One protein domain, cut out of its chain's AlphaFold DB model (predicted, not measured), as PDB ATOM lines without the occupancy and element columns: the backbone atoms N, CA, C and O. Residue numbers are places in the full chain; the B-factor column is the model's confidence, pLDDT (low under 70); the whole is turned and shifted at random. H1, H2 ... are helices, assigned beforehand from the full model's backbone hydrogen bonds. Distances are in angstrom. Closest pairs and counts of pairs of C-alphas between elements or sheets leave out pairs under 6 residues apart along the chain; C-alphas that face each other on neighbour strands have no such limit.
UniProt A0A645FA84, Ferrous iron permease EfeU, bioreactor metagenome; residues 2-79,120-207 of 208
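What this domain is: This is residues 2 to 79 and 120 to 207 of the 208 residues of the protein "Ferrous iron permease EfeU" of bioreactor metagenome (UniProt A0A645FA84). Three long helices, H1, H4 and H6, lie side by side in an up-and-down bundle, each running against the one before it in the chain, and short H5 packs across H4. Beyond the end of H1, H2 and H3 form a V whose second arm folds back, with residues 63 to 79 standing free. The printed part has 166 residues with six named helices, H1 to H6 in order, and no named strand: all helix. It is loose, with a radius of gyration of the C-alphas of 20.4 A and spans of 62 by 44 by 28 A.

Where its parts are: Find C-alpha 2 at (5.481, 32.170, 111.649); from there H1, residues 2 to 34, runs 47.5 A. H2 holds residues 36 to 53, with a kink of 27 degrees near residue 44. H3, residues 55 to 79, spans 37.0 A, and H4, residues 120 to 145, 37.6 A. H5 holds residues 168 to 177. H6, residues 185 to 205, runs 30.1 A to C-alpha 205 at (41.387, -0.017, 119.552).

How they stand to each other: Start at H4, the hub. It touches H1, closest at the C-alphas of Ala 22 and Ala 132, 4.4 A, at a shallow tilt of 23 degrees, opposite ways. With residues 133 to 141 alone it touches H6; the closest C-alphas, Val 137 and Glu 187, are 6.5 A apart. H5 touches residues 130 to 138 of H4, closest at the C-alphas of Ser 177 and Ala 134, 5.5 A, at a steep tilt of 69 degrees, only just short of about perpendicular. H2 touches H3 with residues 47 to 51 alone, closest at the C-alphas of Ala 50 and Val 59, 5.8 A, at a steep tilt of 51 degrees. H1 and H3 are apart. Every O i to N i+4 pair is within hydrogen-bond range in H1, H4, H5 and H6; in H2 12 of 14 are, in H3 20 of 21.

The domain as a whole: The C-alphas farthest apart are those of Gln 2 and Glu 52, 63.2 A. Residues 80 to 119 are not printed; C-alphas 79 and 120 are 28.7 A apart across the cut. H4 to H5 is a long link, residues 146 to 167. Mean pLDDT of the printed part is 80.0; look for values under 70 at residues 35 to 55, among others.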
ATOM      1  N   GLN A   2       4.567  32.598 112.734       56.62
ATOM      2  CA  GLN A   2       5.481  32.170 111.649       56.62
ATOM      3  C   GLN A   2       6.962  32.400 111.993       56.62
ATOM      4  O   GLN A   2       7.762  31.502 111.778       56.62
ATOM      5  N   ASP A   3       7.277  33.541 112.613       67.88
ATOM      6  CA  ASP A   3       8.644  33.909 113.016       67.88
ATOM      7  C   ASP A   3       9.178  33.059 114.193       67.88
ATOM      8  O   ASP A   3      10.351  32.691 114.233       67.88
ATOM      9  N   GLU A   4       8.289  32.664 115.113       68.44
ATOM     10  CA  GLU A   4       8.608  31.809 116.272       68.44
ATOM     11  C   GLU A   4       8.925  30.371 115.845       68.44
ATOM     12  O   GLU A   4       9.897  29.792 116.322       68.44
ATOM     13  N   LEU A   5       8.164  29.819 114.891       69.94
ATOM     14  CA  LEU A   5       8.416  28.480 114.348       69.94
ATOM     15  C   LEU A   5       9.735  28.419 113.564       69.94
ATOM     16  O   LEU A   5      10.449  27.422 113.642       69.94
ATOM     17  N   THR A   6      10.091  29.480 112.828       80.75
ATOM     18  CA  THR A   6      11.413  29.578 112.186       80.75
ATOM     19  C   THR A   6      12.544  29.721 113.197       80.75
ATOM     20  O   THR A   6      13.606  29.139 112.980       80.75
ATOM     21  N   GLY A   7      12.328  30.442 114.301       81.94
ATOM     22  CA  GLY A   7      13.306  30.574 115.382       81.94
ATOM     23  C   GLY A   7      13.593  29.240 116.075       81.94
ATOM     24  O   GLY A   7      14.750  28.852 116.206       81.94
ATOM     25  N   GLU A   8      12.545  28.501 116.438       84.94
ATOM     26  CA  GLU A   8      12.671  27.186 117.074       84.94
ATOM     27  C   GLU A   8      13.309  26.149 116.134       84.94
ATOM     28  O   GLU A   8      14.224  25.423 116.526       84.94
ATOM     29  N   ALA A   9      12.895  26.118 114.861       85.94
ATOM     30  CA  ALA A   9      13.493  25.228 113.867       85.94
ATOM     31  C   ALA A   9      14.984  25.530 113.635       85.94
ATOM     32  O   ALA A   9      15.784  24.605 113.474       85.94
ATOM     33  N   LEU A  10      15.369  26.810 113.630       86.88
ATOM     34  CA  LEU A  10      16.763  27.227 113.501       86.88
ATOM     35  C   LEU A  10      17.591  26.800 114.719       86.88
ATOM     36  O   LEU A  10      18.699  26.295 114.539       86.88
ATOM     37  N   ASP A  11      17.070  26.968 115.933       86.31
ATOM     38  CA  ASP A  11      17.780  26.583 117.156       86.31
ATOM     39  C   ASP A  11      17.960  25.060 117.263       86.31
ATOM     40  O   ASP A  11      19.060  24.570 117.546       86.31
ATOM     41  N   LEU A  12      16.928  24.286 116.904       88.75
ATOM     42  CA  LEU A  12      17.024  22.829 116.821       88.75
ATOM     43  C   LEU A  12      18.045  22.396 115.760       88.75
ATOM     44  O   LEU A  12      18.855  21.501 116.008       88.75
ATOM     45  N   PHE A  13      18.048  23.044 114.591       89.19
ATOM     46  CA  PHE A  13      19.020  22.767 113.534       89.19
ATOM     47  C   PHE A  13      20.456  23.081 113.977       89.19
ATOM     48  O   PHE A  13      21.363  22.276 113.750       89.19
ATOM     49  N   GLN A  14      20.678  24.216 114.647       88.62
ATOM     50  CA  GLN A  14      21.988  24.587 115.189       88.62
ATOM     51  C   GLN A  14      22.457  23.585 116.250       88.62
ATOM     52  O   GLN A  14      23.596  23.118 116.199       88.62
ATOM     53  N   THR A  15      21.568  23.199 117.165       90.19
ATOM     54  CA  THR A  15      21.848  22.209 118.212       90.19
ATOM     55  C   THR A  15      22.183  20.842 117.612       90.19
ATOM     56  O   THR A  15      23.206  20.244 117.952       90.19
ATOM     57  N   ALA A  16      21.389  20.366 116.649       92.06
ATOM     58  CA  ALA A  16      21.648  19.116 115.939       92.06
ATOM     59  C   ALA A  16      22.984  19.151 115.185       92.06
ATOM     60  O   ALA A  16      23.740  18.180 115.216       92.06
ATOM     61  N   THR A  17      23.317  20.284 114.560       92.44
ATOM     62  CA  THR A  17      24.595  20.470 113.860       92.44
ATOM     63  C   THR A  17      25.783  20.320 114.811       92.44
ATOM     64  O   THR A  17      26.767  19.676 114.446       92.44
ATOM     65  N   LEU A  18      25.693  20.833 116.044       91.81
ATOM     66  CA  LEU A  18      26.746  20.664 117.054       91.81
ATOM     67  C   LEU A  18      26.921  19.197 117.471       91.81
ATOM     68  O   LEU A  18      28.053  18.712 117.529       91.81
ATOM     69  N   PHE A  19      25.824  18.464 117.688       92.81
ATOM     70  CA  PHE A  19      25.884  17.025 117.971       92.81
ATOM     71  C   PHE A  19      26.509  16.236 116.816       92.81
ATOM     72  O   PHE A  19      27.365  15.376 117.038       92.81
ATOM     73  N   VAL A  20      26.112  16.545 115.577       94.62
ATOM     74  CA  VAL A  20      26.671  15.917 114.375       94.62
ATOM     75  C   VAL A  20      28.162  16.226 114.258       94.62
ATOM     76  O   VAL A  20      28.950  15.305 114.054       94.62
ATOM     77  N   ALA A  21      28.577  17.480 114.453       92.88
ATOM     78  CA  ALA A  21      29.984  17.871 114.420       92.88
ATOM     79  C   ALA A  21      30.813  17.121 115.478       92.88
ATOM     80  O   ALA A  21      31.841  16.526 115.145       92.88
ATOM     81  N   ALA A  22      30.342  17.062 116.729       92.88
ATOM     82  CA  ALA A  22      30.999  16.316 117.802       92.88
ATOM     83  C   ALA A  22      31.125  14.817 117.466       92.88
ATOM     84  O   ALA A  22      32.192  14.216 117.644       92.88
ATOM     85  N   GLY A  23      30.062  14.215 116.922       93.19
ATOM     86  CA  GLY A  23      30.045  12.820 116.482       93.19
ATOM     87  C   GLY A  23      31.021  12.536 115.338       93.19
ATOM     88  O   GLY A  23      31.793  11.577 115.419       93.19
ATOM     89  N   LEU A  24      31.044  13.385 114.306       92.75
ATOM     90  CA  LEU A  24      31.942  13.257 113.154       92.75
ATOM     91  C   LEU A  24      33.413  13.391 113.561       92.75
ATOM     92  O   LEU A  24      34.230  12.556 113.170       92.75
ATOM     93  N   ILE A  25      33.752  14.375 114.401       92.00
ATOM     94  CA  ILE A  25      35.120  14.544 114.914       92.00
ATOM     95  C   ILE A  25      35.532  13.310 115.723       92.00
ATOM     96  O   ILE A  25      36.597  12.736 115.487       92.00
ATOM     97  N   THR A  26      34.671  12.845 116.631       91.69
ATOM     98  CA  THR A  26      34.944  11.652 117.447       91.69
ATOM     99  C   THR A  26      35.161  10.418 116.571       91.69
ATOM    100  O   THR A  26      36.122   9.668 116.763       91.69
ATOM    101  N   GLN A  27      34.304  10.219 115.566       91.50
ATOM    102  CA  GLN A  27      34.410   9.117 114.616       91.50
ATOM    103  C   GLN A  27      35.721   9.181 113.828       91.50
ATOM    104  O   GLN A  27      36.402   8.156 113.706       91.50
ATOM    105  N   MET A  28      36.098  10.362 113.331       89.00
ATOM    106  CA  MET A  28      37.330  10.573 112.573       89.00
ATOM    107  C   MET A  28      38.568  10.263 113.419       89.00
ATOM    108  O   MET A  28      39.458   9.538 112.968       89.00
ATOM    109  N   VAL A  29      38.596  10.704 114.679       88.56
ATOM    110  CA  VAL A  29      39.705  10.412 115.600       88.56
ATOM    111  C   VAL A  29      39.807   8.915 115.904       88.56
ATOM    112  O   VAL A  29      40.894   8.330 115.836       88.56
ATOM    113  N   LEU A  30      38.685   8.254 116.207       85.31
ATOM    114  CA  LEU A  30      38.673   6.814 116.479       85.31
ATOM    115  C   LEU A  30      39.094   5.999 115.248       85.31
ATOM    116  O   LEU A  30      39.829   5.013 115.378       85.31
ATOM    117  N   TRP A  31      38.684   6.427 114.052       83.06
ATOM    118  CA  TRP A  31      39.092   5.814 112.789       83.06
ATOM    119  C   TRP A  31      40.593   5.972 112.539       83.06
ATOM    120  O   TRP A  31      41.269   4.981 112.234       83.06
ATOM    121  N   MET A  32      41.121   7.183 112.746       78.69
ATOM    122  CA  MET A  32      42.542   7.493 112.610       78.69
ATOM    123  C   MET A  32      43.381   6.645 113.566       78.69
ATOM    124  O   MET A  32      44.449   6.159 113.205       78.69
ATOM    125  N   ARG A  33      42.879   6.393 114.776       75.38
ATOM    126  CA  ARG A  33      43.574   5.565 115.762       75.38
ATOM    127  C   ARG A  33      43.531   4.076 115.431       75.38
ATOM    128  O   ARG A  33      44.559   3.412 115.550       75.38
ATOM    129  N   LYS A  34      42.389   3.564 114.956       74.00
ATOM    130  CA  LYS A  34      42.253   2.175 114.481       74.00
ATOM    131  C   LYS A  34      43.224   1.869 113.332       74.00
ATOM    132  O   LYS A  34      43.813   0.796 113.305       74.00
ATOM    133  N   HIS A  35      43.434   2.825 112.427       68.94
ATOM    134  CA  HIS A  35      44.342   2.683 111.281       68.94
ATOM    135  C   HIS A  35      45.729   3.310 111.508       68.94
ATOM    136  O   HIS A  35      46.593   3.255 110.630       68.94
ATOM    137  N   GLY A  36      45.988   3.859 112.699       59.84
ATOM    138  CA  GLY A  36      47.198   4.623 113.015       59.84
ATOM    139  C   GLY A  36      48.478   3.787 112.975       59.84
ATOM    140  O   GLY A  36      49.531   4.283 112.576       59.84
ATOM    141  N   ARG A  37      48.384   2.488 113.296       56.84
ATOM    142  CA  ARG A  37      49.515   1.543 113.227       56.84
ATOM    143  C   ARG A  37      50.012   1.346 111.791       56.84
ATOM    144  O   ARG A  37      51.214   1.300 111.554       56.84
ATOM    145  N   THR A  38      49.088   1.312 110.834       60.03
ATOM    146  CA  THR A  38      49.378   1.289 109.393       60.03
ATOM    147  C   THR A  38      49.731   2.655 108.824       60.03
ATOM    148  O   THR A  38      50.273   2.707 107.733       60.03
ATOM    149  N   MET A  39      49.466   3.757 109.525       60.19
ATOM    150  CA  MET A  39      49.641   5.104 108.978       60.19
ATOM    151  C   MET A  39      51.106   5.522 108.889       60.19
ATOM    152  O   MET A  39      51.506   6.107 107.893       60.19
ATOM    153  N   LYS A  40      51.946   5.144 109.864       59.78
ATOM    154  CA  LYS A  40      53.403   5.337 109.755       59.78
ATOM    155  C   LYS A  40      53.978   4.517 108.592       59.78
ATOM    156  O   LYS A  40      54.760   5.038 107.805       59.78
ATOM    157  N   ALA A  41      53.562   3.254 108.473       60.91
ATOM    158  CA  ALA A  41      53.992   2.371 107.390       60.91
ATOM    159  C   ALA A  41      53.498   2.860 106.020       60.91
ATOM    160  O   ALA A  41      54.271   2.848 105.073       60.91
ATOM    161  N   ARG A  42      52.255   3.353 105.930       63.47
ATOM    162  CA  ARG A  42      51.673   3.945 104.720       63.47
ATOM    163  C   ARG A  42      52.327   5.261 104.350       63.47
ATOM    164  O   ARG A  42      52.692   5.396 103.210       63.47
ATOM    165  N   LEU A  43      52.582   6.173 105.286       64.69
ATOM    166  CA  LEU A  43      53.297   7.415 104.971       64.69
ATOM    167  C   LEU A  43      54.694   7.127 104.408       64.69
ATOM    168  O   LEU A  43      55.073   7.702 103.397       64.69
ATOM    169  N   HIS A  44      55.442   6.197 105.010       65.69
ATOM    170  CA  HIS A  44      56.734   5.781 104.456       65.69
ATOM    171  C   HIS A  44      56.595   5.056 103.109       65.69
ATOM    172  O   HIS A  44      57.397   5.305 102.213       65.69
ATOM    173  N   ALA A  45      55.589   4.193 102.947       64.19
ATOM    174  CA  ALA A  45      55.347   3.454 101.710       64.19
ATOM    175  C   ALA A  45      54.822   4.344 100.573       64.19
ATOM    176  O   ALA A  45      55.234   4.154  99.440       64.19
ATOM    177  N   ASP A  46      53.973   5.328 100.859       63.41
ATOM    178  CA  ASP A  46      53.419   6.290  99.906       63.41
ATOM    179  C   ASP A  46      54.512   7.261  99.455       63.41
ATOM    180  O   ASP A  46      54.620   7.548  98.268       63.41
ATOM    181  N   LEU A  47      55.387   7.700 100.371       62.50
ATOM    182  CA  LEU A  47      56.572   8.488 100.020       62.50
ATOM    183  C   LEU A  47      57.554   7.683  99.156       62.50
ATOM    184  O   LEU A  47      58.050   8.206  98.161       62.50
ATOM    185  N   ALA A  48      57.809   6.416  99.498       65.56
ATOM    186  CA  ALA A  48      58.678   5.541  98.714       65.56
ATOM    187  C   ALA A  48      58.078   5.216  97.333       65.56
ATOM    188  O   ALA A  48      58.758   5.355  96.322       65.56
ATOM    189  N   ALA A  49      56.793   4.866  97.269       64.00
ATOM    190  CA  ALA A  49      56.097   4.503  96.037       64.00
ATOM    191  C   ALA A  49      55.867   5.702  95.107       64.00
ATOM    192  O   ALA A  49      55.939   5.553  93.887       64.00
ATOM    193  N   ALA A  50      55.603   6.895  95.647       60.19
ATOM    194  CA  ALA A  50      55.474   8.110  94.846       60.19
ATOM    195  C   ALA A  50      56.829   8.572  94.285       60.19
ATOM    196  O   ALA A  50      56.881   9.036  93.142       60.19
ATOM    197  N   ALA A  51      57.920   8.372  95.038       61.69
ATOM    198  CA  ALA A  51      59.279   8.550  94.532       61.69
ATOM    199  C   ALA A  51      59.610   7.543  93.413       61.69
ATOM    200  O   ALA A  51      60.221   7.932  92.421       61.69
ATOM    201  N   GLU A  52      59.151   6.292  93.528       66.94
ATOM    202  CA  GLU A  52      59.388   5.227  92.540       66.94
ATOM    203  C   GLU A  52      58.562   5.365  91.248       66.94
ATOM    204  O   GLU A  52      59.090   5.155  90.159       66.94
ATOM    205  N   LYS A  53      57.263   5.696  91.335       61.88
ATOM    206  CA  LYS A  53      56.332   5.634  90.185       61.88
ATOM    207  C   LYS A  53      56.145   6.943  89.422       61.88
ATOM    208  O   LYS A  53      55.822   6.910  88.239       61.88
ATOM    209  N   SER A  54      56.281   8.086  90.089       58.91
ATOM    210  CA  SER A  54      55.925   9.408  89.536       58.91
ATOM    211  C   SER A  54      57.008  10.471  89.728       58.91
ATOM    212  O   SER A  54      56.833  11.619  89.309       58.91
ATOM    213  N   GLY A  55      58.118  10.114  90.382       69.56
ATOM    214  CA  GLY A  55      59.148  11.055  90.805       69.56
ATOM    215  C   GLY A  55      58.614  12.146  91.746       69.56
ATOM    216  O   GLY A  55      57.501  12.086  92.270       69.56
ATOM    217  N   HIS A  56      59.414  13.195  91.939       74.94
ATOM    218  CA  HIS A  56      59.116  14.317  92.840       74.94
ATOM    219  C   HIS A  56      57.805  15.068  92.509       74.94
ATOM    220  O   HIS A  56      57.235  15.717  93.386       74.94
ATOM    221  N   PHE A  57      57.299  14.964  91.274       80.56
ATOM    222  CA  PHE A  57      56.088  15.662  90.831       80.56
ATOM    223  C   PHE A  57      54.800  15.053  91.408       80.56
ATOM    224  O   PHE A  57      53.925  15.790  91.856       80.56
ATOM    225  N   GLY A  58      54.692  13.720  91.477       76.56
ATOM    226  CA  GLY A  58      53.516  13.066  92.069       76.56
ATOM    227  C   GLY A  58      53.374  13.353  93.566       76.56
ATOM    228  O   GLY A  58      52.280  13.652  94.042       76.56
ATOM    229  N   VAL A  59      54.498  13.365  94.294       78.88
ATOM    230  CA  VAL A  59      54.538  13.763  95.713       78.88
ATOM    231  C   VAL A  59      54.085  15.215  95.885       78.88
ATOM    232  O   VAL A  59      53.280  15.503  96.770       78.88
ATOM    233  N   ALA A  60      54.556  16.123  95.023       84.12
ATOM    234  CA  ALA A  60      54.181  17.534  95.069       84.12
ATOM    235  C   ALA A  60      52.675  17.749  94.846       84.12
ATOM    236  O   ALA A  60      52.062  18.516  95.585       84.12
ATOM    237  N   VAL A  61      52.060  17.047  93.888       86.88
ATOM    238  CA  VAL A  61      50.613  17.150  93.622       86.88
ATOM    239  C   VAL A  61      49.786  16.641  94.802       86.88
ATOM    240  O   VAL A  61      48.852  17.317  95.228       86.88
ATOM    241  N   VAL A  62      50.134  15.483  95.370       82.38
ATOM    242  CA  VAL A  62      49.414  14.926  96.530       82.38
ATOM    243  C   VAL A  62      49.519  15.859  97.738       82.38
ATOM    244  O   VAL A  62      48.513  16.129  98.395       82.38
ATOM    245  N   ALA A  63      50.709  16.403  98.001       86.06
ATOM    246  CA  ALA A  63      50.905  17.381  99.064       86.06
ATOM    247  C   ALA A  63      50.098  18.669  98.813       86.06
ATOM    248  O   ALA A  63      49.437  19.160  99.727       86.06
ATOM    249  N   ALA A  64      50.095  19.186  97.581       89.69
ATOM    250  CA  ALA A  64      49.338  20.383  97.219       89.69
ATOM    251  C   ALA A  64      47.825  20.188  97.403       89.69
ATOM    252  O   ALA A  64      47.165  21.056  97.970       89.69
ATOM    253  N   LEU A  65      47.279  19.042  96.987       89.81
ATOM    254  CA  LEU A  65      45.859  18.719  97.162       89.81
ATOM    255  C   LEU A  65      45.471  18.576  98.638       89.81
ATOM    256  O   LEU A  65      44.410  19.054  99.036       89.81
ATOM    257  N   ALA A  66      46.330  17.959  99.455       87.69
ATOM    258  CA  ALA A  66      46.101  17.857 100.893       87.69
ATOM    259  C   ALA A  66      46.047  19.246 101.551       87.69
ATOM    260  O   ALA A  66      45.108  19.542 102.285       87.69
ATOM    261  N   VAL A  67      47.000  20.128 101.229       89.94
ATOM    262  CA  VAL A  67      47.023  21.508 101.744       89.94
ATOM    263  C   VAL A  67      45.812  22.307 101.260       89.94
ATOM    264  O   VAL A  67      45.196  23.019 102.049       89.94
ATOM    265  N   ALA A  68      45.440  22.176  99.983       91.75
ATOM    266  CA  ALA A  68      44.289  22.874  99.419       91.75
ATOM    267  C   ALA A  68      42.977  22.493 100.123       91.75
ATOM    268  O   ALA A  68      42.158  23.369 100.387       91.75
ATOM    269  N   ARG A  69      42.793  21.212 100.470       91.12
ATOM    270  CA  ARG A  69      41.609  20.736 101.196       91.12
ATOM    271  C   ARG A  69      41.513  21.338 102.599       91.12
ATOM    272  O   ARG A  69      40.507  21.964 102.915       91.12
ATOM    273  N   GLU A  70      42.547  21.166 103.418       89.06
ATOM    274  CA  GLU A  70      42.561  21.666 104.804       89.06
ATOM    275  C   GLU A  70      42.446  23.205 104.839       89.06
ATOM    276  O   GLU A  70      41.769  23.793 105.688       89.06
ATOM    277  N   GLY A  71      43.053  23.876 103.852       89.81
ATOM    278  CA  GLY A  71      42.902  25.313 103.642       89.81
ATOM    279  C   GLY A  71      41.467  25.716 103.290       89.81
ATOM    280  O   GLY A  71      40.949  26.673 103.862       89.81
ATOM    281  N   ALA A  72      40.800  24.980 102.397       93.44
ATOM    282  CA  ALA A  72      39.412  25.247 102.025       93.44
ATOM    283  C   ALA A  72      38.451  25.081 103.213       93.44
ATOM    284  O   ALA A  72      37.593  25.938 103.418       93.44
ATOM    285  N   GLU A  73      38.628  24.037 104.031       90.38
ATOM    286  CA  GLU A  73      37.851  23.834 105.263       90.38
ATOM    287  C   GLU A  73      38.007  25.036 106.220       90.38
ATOM    288  O   GLU A  73      37.016  25.569 106.724       90.38
ATOM    289  N   THR A  74      39.237  25.542 106.381       91.25
ATOM    290  CA  THR A  74      39.523  26.727 107.210       91.25
ATOM    291  C   THR A  74      38.849  27.991 106.667       91.25
ATOM    292  O   THR A  74      38.244  28.747 107.427       91.25
ATOM    293  N   VAL A  75      38.920  28.232 105.354       91.94
ATOM    294  CA  VAL A  75      38.305  29.412 104.717       91.94
ATOM    295  C   VAL A  75      36.785  29.386 104.851       91.94
ATOM    296  O   VAL A  75      36.188  30.411 105.174       91.94
ATOM    297  N   ILE A  76      36.157  28.226 104.650       91.19
ATOM    298  CA  ILE A  76      34.705  28.063 104.808       91.19
ATOM    299  C   ILE A  76      34.290  28.339 106.258       91.19
ATOM    300  O   ILE A  76      33.302  29.036 106.490       91.19
ATOM    301  N   PHE A  77      35.062  27.860 107.235       87.56
ATOM    302  CA  PHE A  77      34.805  28.127 108.649       87.56
ATOM    303  C   PHE A  77      34.913  29.621 108.992       87.56
ATOM    304  O   PHE A  77      34.014  30.180 109.623       87.56
ATOM    305  N   LEU A  78      35.970  30.291 108.519       89.38
ATOM    306  CA  LEU A  78      36.149  31.735 108.701       89.38
ATOM    307  C   LEU A  78      35.029  32.541 108.038       89.38
ATOM    308  O   LEU A  78      34.536  33.501 108.627       89.38
ATOM    309  N   TYR A  79      34.597  32.139 106.842       89.62
ATOM    310  CA  TYR A  79      33.473  32.767 106.156       89.62
ATOM    311  C   TYR A  79      32.169  32.619 106.950       89.62
ATOM    312  O   TYR A  79      31.442  33.597 107.110       89.62
ATOM    313  N   LEU A 120      52.883  13.082 118.032       79.69
ATOM    314  CA  LEU A 120      52.193  14.211 117.409       79.69
ATOM    315  C   LEU A 120      50.755  13.846 117.023       79.69
ATOM    316  O   LEU A 120      49.823  14.542 117.416       79.69
ATOM    317  N   LEU A 121      50.563  12.704 116.352       78.06
ATOM    318  CA  LEU A 121      49.230  12.202 116.005       78.06
ATOM    319  C   LEU A 121      48.379  11.891 117.243       78.06
ATOM    320  O   LEU A 121      47.160  12.060 117.223       78.06
ATOM    321  N   ARG A 122      48.998  11.428 118.335       82.06
ATOM    322  CA  ARG A 122      48.283  11.161 119.587       82.06
ATOM    323  C   ARG A 122      47.856  12.454 120.275       82.06
ATOM    324  O   ARG A 122      46.731  12.510 120.760       82.06
ATOM    325  N   LEU A 123      48.722  13.465 120.315       85.19
ATOM    326  CA  LEU A 123      48.404  14.770 120.893       85.19
ATOM    327  C   LEU A 123      47.293  15.469 120.105       85.19
ATOM    328  O   LEU A 123      46.326  15.910 120.719       85.19
ATOM    329  N   SER A 124      47.365  15.487 118.769       84.75
ATOM    330  CA  SER A 124      46.300  16.066 117.940       84.75
ATOM    331  C   SER A 124      44.972  15.323 118.109       84.75
ATOM    332  O   SER A 124      43.934  15.956 118.260       84.75
ATOM    333  N   SER A 125      44.999  13.989 118.194       88.44
ATOM    334  CA  SER A 125      43.801  13.183 118.481       88.44
ATOM    335  C   SER A 125      43.147  13.555 119.814       88.44
ATOM    336  O   SER A 125      41.928  13.648 119.894       88.44
ATOM    337  N   ILE A 126      43.948  13.744 120.870       88.31
ATOM    338  CA  ILE A 126      43.434  14.126 122.193       88.31
ATOM    339  C   ILE A 126      42.822  15.526 122.129       88.31
ATOM    340  O   ILE A 126      41.708  15.710 122.607       88.31
ATOM    341  N   LEU A 127      43.509  16.479 121.493       88.69
ATOM    342  CA  LEU A 127      43.011  17.844 121.322       88.69
ATOM    343  C   LEU A 127      41.664  17.874 120.582       88.69
ATOM    344  O   LEU A 127      40.737  18.545 121.023       88.69
ATOM    345  N   LEU A 128      41.526  17.098 119.504       90.00
ATOM    346  CA  LEU A 128      40.275  16.996 118.748       90.00
ATOM    347  C   LEU A 128      39.134  16.375 119.566       90.00
ATOM    348  O   LEU A 128      37.993  16.806 119.441       90.00
ATOM    349  N   LEU A 129      39.417  15.389 120.425       90.75
ATOM    350  CA  LEU A 129      38.400  14.805 121.309       90.75
ATOM    351  C   LEU A 129      37.942  15.775 122.396       90.75
ATOM    352  O   LEU A 129      36.763  15.759 122.752       90.75
ATOM    353  N   VAL A 130      38.859  16.603 122.902       89.69
ATOM    354  CA  VAL A 130      38.536  17.692 123.829       89.69
ATOM    355  C   VAL A 130      37.629  18.708 123.133       89.69
ATOM    356  O   VAL A 130      36.566  19.015 123.663       89.69
ATOM    357  N   LEU A 131      37.963  19.131 121.910       90.44
ATOM    358  CA  LEU A 131      37.116  20.034 121.126       90.44
ATOM    359  C   LEU A 131      35.732  19.430 120.839       90.44
ATOM    360  O   LEU A 131      34.718  20.099 120.996       90.44
ATOM    361  N   ALA A 132      35.665  18.146 120.478       91.19
ATOM    362  CA  ALA A 132      34.393  17.449 120.295       91.19
ATOM    363  C   ALA A 132      33.567  17.401 121.592       91.19
ATOM    364  O   ALA A 132      32.351  17.567 121.545       91.19
ATOM    365  N   SER A 133      34.220  17.240 122.750       89.56
ATOM    366  CA  SER A 133      33.543  17.334 124.048       89.56
ATOM    367  C   SER A 133      33.028  18.749 124.327       89.56
ATOM    368  O   SER A 133      31.926  18.894 124.843       89.56
ATOM    369  N   ALA A 134      33.766  19.784 123.918       87.94
ATOM    370  CA  ALA A 134      33.344  21.173 124.060       87.94
ATOM    371  C   ALA A 134      32.110  21.489 123.204       87.94
ATOM    372  O   ALA A 134      31.154  22.085 123.694       87.94
ATOM    373  N   LEU A 135      32.086  21.016 121.953       90.38
ATOM    374  CA  LEU A 135      30.915  21.124 121.076       90.38
ATOM    375  C   LEU A 135      29.702  20.386 121.646       90.38
ATOM    376  O   LEU A 135      28.580  20.874 121.532       90.38
ATOM    377  N   LEU A 136      29.926  19.229 122.274       89.50
ATOM    378  CA  LEU A 136      28.873  18.470 122.936       89.50
ATOM    379  C   LEU A 136      28.286  19.248 124.119       89.50
ATOM    380  O   LEU A 136      27.070  19.360 124.208       89.50
ATOM    381  N   VAL A 137      29.130  19.818 124.984       87.38
ATOM    382  CA  VAL A 137      28.686  20.675 126.099       87.38
ATOM    383  C   VAL A 137      27.903  21.880 125.573       87.38
ATOM    384  O   VAL A 137      26.791  22.119 126.021       87.38
ATOM    385  N   ALA A 138      28.397  22.563 124.536       87.12
ATOM    386  CA  ALA A 138      27.678  23.680 123.922       87.12
ATOM    387  C   ALA A 138      26.308  23.282 123.332       87.12
ATOM    388  O   ALA A 138      25.374  24.085 123.338       87.12
ATOM    389  N   ALA A 139      26.173  22.057 122.813       88.56
ATOM    390  CA  ALA A 139      24.892  21.529 122.346       88.56
ATOM    391  C   ALA A 139      23.929  21.244 123.510       88.56
ATOM    392  O   ALA A 139      22.731  21.488 123.387       88.56
ATOM    393  N   LEU A 140      24.447  20.751 124.640       87.31
ATOM    394  CA  LEU A 140      23.659  20.510 125.850       87.31
ATOM    395  C   LEU A 140      23.172  21.814 126.474       87.31
ATOM    396  O   LEU A 140      21.996  21.889 126.805       87.31
ATOM    397  N   ASP A 141      24.021  22.838 126.558       85.44
ATOM    398  CA  ASP A 141      23.627  24.152 127.081       85.44
ATOM    399  C   ASP A 141      22.460  24.736 126.281       85.44
ATOM    400  O   ASP A 141      21.498  25.250 126.850       85.44
ATOM    401  N   ARG A 142      22.509  24.609 124.946       86.94
ATOM    402  CA  ARG A 142      21.398  24.998 124.070       86.94
ATOM    403  C   ARG A 142      20.142  24.175 124.342       86.94
ATOM    404  O   ARG A 142      19.062  24.737 124.472       86.94
ATOM    405  N   LEU A 143      20.278  22.856 124.478       86.00
ATOM    406  CA  LEU A 143      19.150  21.957 124.730       86.00
ATOM    407  C   LEU A 143      18.479  22.215 126.092       86.00
ATOM    408  O   LEU A 143      17.255  22.119 126.205       86.00
ATOM    409  N   ILE A 144      19.269  22.559 127.112       85.12
ATOM    410  CA  ILE A 144      18.793  22.967 128.438       85.12
ATOM    411  C   ILE A 144      18.121  24.340 128.353       85.12
ATOM    412  O   ILE A 144      17.002  24.503 128.836       85.12
ATOM    413  N   GLY A 145      18.756  25.311 127.687       82.06
ATOM    414  CA  GLY A 145      18.219  26.661 127.500       82.06
ATOM    415  C   GLY A 145      16.897  26.697 126.728       82.06
ATOM    416  O   GLY A 145      16.025  27.502 127.044       82.06
ATOM    417  N   ALA A 146      16.712  25.784 125.773       82.56
ATOM    418  CA  ALA A 146      15.468  25.602 125.028       82.56
ATOM    419  C   ALA A 146      14.397  24.793 125.796       82.56
ATOM    420  O   ALA A 146      13.286  24.609 125.306       82.56
ATOM    421  N   GLY A 147      14.706  24.301 127.001       80.75
ATOM    422  CA  GLY A 147      13.765  23.570 127.857       80.75
ATOM    423  C   GLY A 147      13.527  22.108 127.461       80.75
ATOM    424  O   GLY A 147      12.693  21.441 128.072       80.75
ATOM    425  N   TYR A 148      14.266  21.582 126.480       82.38
ATOM    426  CA  TYR A 148      14.171  20.183 126.050       82.38
ATOM    427  C   TYR A 148      14.830  19.210 127.037       82.38
ATOM    428  O   TYR A 148      14.429  18.047 127.113       82.38
ATOM    429  N   LEU A 149      15.839  19.666 127.786       80.06
ATOM    430  CA  LEU A 149      16.533  18.867 128.794       80.06
ATOM    431  C   LEU A 149      16.487  19.571 130.160       80.06
ATOM    432  O   LEU A 149      16.978  20.692 130.274       80.06
ATOM    433  N   PRO A 150      15.939  18.944 131.216       80.69
ATOM    434  CA  PRO A 150      16.003  19.525 132.547       80.69
ATOM    435  C   PRO A 150      17.448  19.462 133.071       80.69
ATOM    436  O   PRO A 150      18.063  18.395 133.001       80.69
ATOM    437  N   PRO A 151      17.970  20.542 133.678       75.12
ATOM    438  CA  PRO A 151      19.340  20.568 134.193       75.12
ATOM    439  C   PRO A 151      19.573  19.629 135.397       75.12
ATOM    440  O   PRO A 151      20.713  19.368 135.790       75.12
ATOM    441  N   LEU A 152      18.488  19.094 135.977       75.19
ATOM    442  CA  LEU A 152      18.400  18.286 137.204       75.19
ATOM    443  C   LEU A 152      18.876  19.022 138.470       75.19
ATOM    444  O   LEU A 152      18.107  19.130 139.420       75.19
ATOM    445  N   LEU A 153      20.107  19.535 138.474       73.69
ATOM    446  CA  LEU A 153      20.687  20.412 139.492       73.69
ATOM    447  C   LEU A 153      21.577  21.451 138.801       73.69
ATOM    448  O   LEU A 153      22.476  21.074 138.050       73.69
ATOM    449  N   ASP A 154      21.343  22.729 139.087       76.88
ATOM    450  CA  ASP A 154      22.090  23.849 138.515       76.88
ATOM    451  C   ASP A 154      22.248  24.975 139.557       76.88
ATOM    452  O   ASP A 154      21.230  25.486 140.040       76.88
ATOM    453  N   PRO A 155      23.477  25.364 139.947       72.38
ATOM    454  CA  PRO A 155      24.772  24.769 139.591       72.38
ATOM    455  C   PRO A 155      25.176  23.607 140.521       72.38
ATOM    456  O   PRO A 155      24.826  23.589 141.702       72.38
ATOM    457  N   VAL A 156      25.975  22.652 140.023       75.88
ATOM    458  CA  VAL A 156      26.573  21.586 140.864       75.88
ATOM    459  C   VAL A 156      27.732  22.120 141.711       75.88
ATOM    460  O   VAL A 156      27.881  21.752 142.876       75.88
ATOM    461  N   TRP A 157      28.554  22.993 141.133       74.81
ATOM    462  CA  TRP A 157      29.608  23.731 141.825       74.81
ATOM    463  C   TRP A 157      29.779  25.116 141.200       74.81
ATOM    464  O   TRP A 157      29.401  25.323 140.049       74.81
ATOM    465  N   ASP A 158      30.391  26.047 141.935       76.38
ATOM    466  CA  ASP A 158      30.767  27.364 141.418       76.38
ATOM    467  C   ASP A 158      32.292  27.527 141.458       76.38
ATOM    468  O   ASP A 158      32.905  27.567 142.526       76.38
ATOM    469  N   THR A 159      32.910  27.582 140.279       76.94
ATOM    470  CA  THR A 159      34.355  27.815 140.105       76.94
ATOM    471  C   THR A 159      34.660  29.179 139.482       76.94
ATOM    472  O   THR A 159      35.822  29.468 139.184       76.94
ATOM    473  N   SER A 160      33.651  30.058 139.370       71.75
ATOM    474  CA  SER A 160      33.796  31.396 138.776       71.75
ATOM    475  C   SER A 160      34.815  32.276 139.508       71.75
ATOM    476  O   SER A 160      35.433  33.147 138.906       71.75
ATOM    477  N   LEU A 161      35.055  32.006 140.796       68.69
ATOM    478  CA  LEU A 161      36.056  32.704 141.607       68.69
ATOM    479  C   LEU A 161      37.504  32.440 141.156       68.69
ATOM    480  O   LEU A 161      38.382  33.248 141.452       68.69
ATOM    481  N   LEU A 162      37.767  31.320 140.471       66.56
ATOM    482  CA  LEU A 162      39.095  30.955 139.961       66.56
ATOM    483  C   LEU A 162      39.216  31.207 138.455       66.56
ATOM    484  O   LEU A 162      40.221  31.754 138.004       66.56
ATOM    485  N   LEU A 163      38.206  30.799 137.686       66.75
ATOM    486  CA  LEU A 163      38.149  30.942 136.233       66.75
ATOM    487  C   LEU A 163      36.703  31.221 135.820       66.75
ATOM    488  O   LEU A 163      35.878  30.316 135.732       66.75
ATOM    489  N   ASP A 164      36.418  32.493 135.570       72.00
ATOM    490  CA  ASP A 164      35.107  32.954 135.131       72.00
ATOM    491  C   ASP A 164      34.968  32.793 133.611       72.00
ATOM    492  O   ASP A 164      35.631  33.485 132.828       72.00
ATOM    493  N   ASP A 165      34.098  31.876 133.196       72.00
ATOM    494  CA  ASP A 165      33.782  31.577 131.800       72.00
ATOM    495  C   ASP A 165      32.954  32.674 131.108       72.00
ATOM    496  O   ASP A 165      32.806  32.647 129.885       72.00
ATOM    497  N   THR A 166      32.502  33.697 131.841       69.56
ATOM    498  CA  THR A 166      31.875  34.897 131.265       69.56
ATOM    499  C   THR A 166      32.897  35.932 130.777       69.56
ATOM    500  O   THR A 166      32.590  36.774 129.926       69.56
ATOM    501  N   THR A 167      34.143  35.867 131.260       78.38
ATOM    502  CA  THR A 167      35.220  36.765 130.814       78.38
ATOM    503  C   THR A 167      35.735  36.365 129.431       78.38
ATOM    504  O   THR A 167      35.740  35.191 129.079       78.38
ATOM    505  N   LYS A 168      36.249  37.314 128.630       74.69
ATOM    506  CA  LYS A 168      36.759  37.012 127.271       74.69
ATOM    507  C   LYS A 168      37.802  35.883 127.257       74.69
ATOM    508  O   LYS A 168      37.786  35.055 126.357       74.69
ATOM    509  N   GLY A 169      38.700  35.850 128.246       72.75
ATOM    510  CA  GLY A 169      39.729  34.812 128.366       72.75
ATOM    511  C   GLY A 169      39.179  33.475 128.868       72.75
ATOM    512  O   GLY A 169      39.508  32.434 128.302       72.75
ATOM    513  N   GLY A 170      38.310  33.499 129.884       74.06
ATOM    514  CA  GLY A 170      37.670  32.289 130.401       74.06
ATOM    515  C   GLY A 170      36.729  31.648 129.386       74.06
ATOM    516  O   GLY A 170      36.750  30.431 129.243       74.06
ATOM    517  N   LYS A 171      36.018  32.454 128.591       76.56
ATOM    518  CA  LYS A 171      35.188  31.985 127.479       76.56
ATOM    519  C   LYS A 171      36.000  31.254 126.413       76.56
ATOM    520  O   LYS A 171      35.586  30.198 125.963       76.56
ATOM    521  N   LEU A 172      37.186  31.751 126.046       76.25
ATOM    522  CA  LEU A 172      38.057  31.035 125.105       76.25
ATOM    523  C   LEU A 172      38.458  29.662 125.657       76.25
ATOM    524  O   LEU A 172      38.408  28.668 124.942       76.25
ATOM    525  N   ILE A 173      38.823  29.583 126.937       78.12
ATOM    526  CA  ILE A 173      39.161  28.302 127.571       78.12
ATOM    527  C   ILE A 173      37.930  27.390 127.623       78.12
ATOM    528  O   ILE A 173      38.038  26.209 127.295       78.12
ATOM    529  N   ALA A 174      36.771  27.931 127.984       78.38
ATOM    530  CA  ALA A 174      35.497  27.228 128.035       78.38
ATOM    531  C   ALA A 174      35.103  26.657 126.664       78.38
ATOM    532  O   ALA A 174      34.802  25.470 126.559       78.38
ATOM    533  N   ASP A 175      35.206  27.456 125.601       78.81
ATOM    534  CA  ASP A 175      34.850  27.071 124.232       78.81
ATOM    535  C   ASP A 175      35.822  26.031 123.645       78.81
ATOM    536  O   ASP A 175      35.410  25.149 122.895       78.81
ATOM    537  N   PHE A 176      37.112  26.082 124.003       80.25
ATOM    538  CA  PHE A 176      38.099  25.104 123.532       80.25
ATOM    539  C   PHE A 176      38.095  23.793 124.323       80.25
ATOM    540  O   PHE A 176      38.353  22.733 123.751       80.25
ATOM    541  N   SER A 177      37.871  23.854 125.638       76.25
ATOM    542  CA  SER A 177      38.001  22.693 126.531       76.25
ATOM    543  C   SER A 177      36.672  22.045 126.920       76.25
ATOM    544  O   SER A 177      36.672  20.914 127.403       76.25
ATOM    545  N   GLY A 178      35.553  22.744 126.720       71.25
ATOM    546  CA  GLY A 178      34.248  22.352 127.249       71.25
ATOM    547  C   GLY A 178      34.101  22.628 128.742       71.25
ATOM    548  O   GLY A 178      33.208  22.077 129.378       71.25
ATOM    549  N   TYR A 179      34.995  23.434 129.320       76.62
ATOM    550  CA  TYR A 179      34.908  23.844 130.714       76.62
ATOM    551  C   TYR A 179      33.707  24.770 130.941       76.62
ATOM    552  O   TYR A 179      33.411  25.649 130.127       76.62
ATOM    553  N   ARG A 180      33.037  24.571 132.075       76.25
ATOM    554  CA  ARG A 180      31.964  25.423 132.585       76.25
ATOM    555  C   ARG A 180      32.274  25.755 134.034       76.25
ATOM    556  O   ARG A 180      32.571  24.855 134.825       76.25
ATOM    557  N   ALA A 181      32.219  27.039 134.377       67.81
ATOM    558  CA  ALA A 181      32.444  27.506 135.740       67.81
ATOM    559  C   ALA A 181      31.317  27.041 136.675       67.81
ATOM    560  O   ALA A 181      31.558  26.794 137.861       67.81
ATOM    561  N   ARG A 182      30.112  26.883 136.110       74.31
ATOM    562  CA  ARG A 182      28.873  26.465 136.774       74.31
ATOM    563  C   ARG A 182      28.159  25.374 135.962       74.31
ATOM    564  O   ARG A 182      27.206  25.683 135.259       74.31
ATOM    565  N   PRO A 183      28.641  24.121 135.988       80.00
ATOM    566  CA  PRO A 183      28.026  23.052 135.217       80.00
ATOM    567  C   PRO A 183      26.754  22.531 135.889       80.00
ATOM    568  O   PRO A 183      26.691  22.402 137.121       80.00
ATOM    569  N   SER A 184      25.780  22.145 135.067       82.00
ATOM    570  CA  SER A 184      24.601  21.405 135.520       82.00
ATOM    571  C   SER A 184      24.899  19.911 135.712       82.00
ATOM    572  O   SER A 184      25.835  19.346 135.131       82.00
ATOM    573  N   LEU A 185      24.092  19.213 136.518       80.88
ATOM    574  CA  LEU A 185      24.271  17.770 136.726       80.88
ATOM    575  C   LEU A 185      24.062  16.984 135.426       80.88
ATOM    576  O   LEU A 185      24.784  16.017 135.172       80.88
ATOM    577  N   SER A 186      23.112  17.397 134.586       79.94
ATOM    578  CA  SER A 186      22.900  16.801 133.264       79.94
ATOM    579  C   SER A 186      24.124  16.927 132.358       79.94
ATOM    580  O   SER A 186      24.504  15.941 131.722       79.94
ATOM    581  N   GLU A 187      24.781  18.091 132.330       78.94
ATOM    582  CA  GLU A 187      26.012  18.287 131.556       78.94
ATOM    583  C   GLU A 187      27.119  17.352 132.035       78.94
ATOM    584  O   GLU A 187      27.747  16.673 131.220       78.94
ATOM    585  N   LEU A 188      27.323  17.246 133.354       80.69
ATOM    586  CA  LEU A 188      28.342  16.364 133.927       80.69
ATOM    587  C   LEU A 188      28.094  14.893 133.584       80.69
ATOM    588  O   LEU A 188      29.039  14.175 133.252       80.69
ATOM    589  N   LEU A 189      26.841  14.436 133.634       84.12
ATOM    590  CA  LEU A 189      26.484  13.059 133.290       84.12
ATOM    591  C   LEU A 189      26.754  12.754 131.815       84.12
ATOM    592  O   LEU A 189      27.328  11.706 131.499       84.12
ATOM    593  N   VAL A 190      26.381  13.656 130.905       83.25
ATOM    594  CA  VAL A 190      26.627  13.457 129.471       83.25
ATOM    595  C   VAL A 190      28.117  13.561 129.154       83.25
ATOM    596  O   VAL A 190      28.640  12.716 128.427       83.25
ATOM    597  N   TRP A 191      28.829  14.521 129.744       83.56
ATOM    598  CA  TRP A 191      30.277  14.660 129.600       83.56
ATOM    599  C   TRP A 191      31.016  13.408 130.093       83.56
ATOM    600  O   TRP A 191      31.865  12.859 129.383       83.56
ATOM    601  N   ALA A 192      30.641  12.885 131.266       85.50
ATOM    602  CA  ALA A 192      31.197  11.647 131.807       85.50
ATOM    603  C   ALA A 192      30.872  10.438 130.917       85.50
ATOM    604  O   ALA A 192      31.737   9.592 130.680       85.50
ATOM    605  N   THR A 193      29.653  10.372 130.374       86.00
ATOM    606  CA  THR A 193      29.241   9.315 129.441       86.00
ATOM    607  C   THR A 193      30.055   9.373 128.150       86.00
ATOM    608  O   THR A 193      30.579   8.347 127.712       86.00
ATOM    609  N   TYR A 194      30.234  10.562 127.572       87.44
ATOM    610  CA  TYR A 194      31.048  10.778 126.379       87.44
ATOM    611  C   TYR A 194      32.490  10.313 126.600       87.44
ATOM    612  O   TYR A 194      32.987   9.474 125.846       87.44
ATOM    613  N   TRP A 195      33.148  10.766 127.672       87.50
ATOM    614  CA  TRP A 195      34.507  10.321 127.987       87.50
ATOM    615  C   TRP A 195      34.574   8.830 128.313       87.50
ATOM    616  O   TRP A 195      35.530   8.169 127.913       87.50
ATOM    617  N   GLY A 196      33.554   8.268 128.961       88.06
ATOM    618  CA  GLY A 196      33.426   6.829 129.178       88.06
ATOM    619  C   GLY A 196      33.416   6.045 127.864       88.06
ATOM    620  O   GLY A 196      34.204   5.109 127.697       88.06
ATOM    621  N   VAL A 197      32.594   6.465 126.898       86.62
ATOM    622  CA  VAL A 197      32.516   5.870 125.552       86.62
ATOM    623  C   VAL A 197      33.833   6.037 124.800       86.62
ATOM    624  O   VAL A 197      34.350   5.060 124.251       86.62
ATOM    625  N   VAL A 198      34.417   7.236 124.814       86.50
ATOM    626  CA  VAL A 198      35.698   7.528 124.162       86.50
ATOM    627  C   VAL A 198      36.809   6.671 124.756       86.50
ATOM    628  O   VAL A 198      37.519   6.010 124.006       86.50
ATOM    629  N   LEU A 199      36.945   6.601 126.082       87.19
ATOM    630  CA  LEU A 199      37.964   5.792 126.757       87.19
ATOM    631  C   LEU A 199      37.756   4.297 126.519       87.19
ATOM    632  O   LEU A 199      38.725   3.560 126.323       87.19
ATOM    633  N   PHE A 200      36.510   3.833 126.501       86.69
ATOM    634  CA  PHE A 200      36.182   2.450 126.184       86.69
ATOM    635  C   PHE A 200      36.560   2.092 124.742       86.69
ATOM    636  O   PHE A 200      37.285   1.116 124.510       86.69
ATOM    637  N   ALA A 201      36.148   2.916 123.776       83.75
ATOM    638  CA  ALA A 201      36.514   2.771 122.372       83.75
ATOM    639  C   ALA A 201      38.036   2.859 122.184       83.75
ATOM    640  O   ALA A 201      38.623   2.066 121.442       83.75
ATOM    641  N   TRP A 202      38.688   3.756 122.929       80.44
ATOM    642  CA  TRP A 202      40.132   3.960 122.940       80.44
ATOM    643  C   TRP A 202      40.880   2.734 123.483       80.44
ATOM    644  O   TRP A 202      41.907   2.325 122.931       80.44
ATOM    645  N   ARG A 203      40.383   2.092 124.543       82.25
ATOM    646  CA  ARG A 203      40.975   0.854 125.076       82.25
ATOM    647  C   ARG A 203      40.796  -0.320 124.116       82.25
ATOM    648  O   ARG A 203      41.743  -1.083 123.934       82.25
ATOM    649  N   ARG A 204      39.635  -0.447 123.461       78.44
ATOM    650  CA  ARG A 204      39.381  -1.516 122.477       78.44
ATOM    651  C   ARG A 204      40.280  -1.418 121.247       78.44
ATOM    652  O   ARG A 204      40.838  -2.425 120.835       78.44
ATOM    653  N   THR A 205      40.489  -0.219 120.707       69.38
ATOM    654  CA  THR A 205      41.387  -0.017 119.552       69.38
ATOM    655  C   THR A 205      42.863  -0.248 119.873       69.38
ATOM    656  O   THR A 205      43.642  -0.479 118.961       69.38
ATOM    657  N   SER A 206      43.268  -0.202 121.146       57.97
ATOM    658  CA  SER A 206      44.655  -0.470 121.549       57.97
ATOM    659  C   SER A 206      44.986  -1.960 121.701       57.97
ATOM    660  O   SER A 206      46.155  -2.286 121.889       57.97
ATOM    661  N   ARG A 207      43.973  -2.836 121.713       52.81
ATOM    662  CA  ARG A 207      44.114  -4.285 121.941       52.81
ATOM    663  C   ARG A 207      43.942  -5.125 120.666       52.81
ATOM    664  O   ARG A 207      43.980  -6.345 120.768       52.81
TER     665      ARG A 207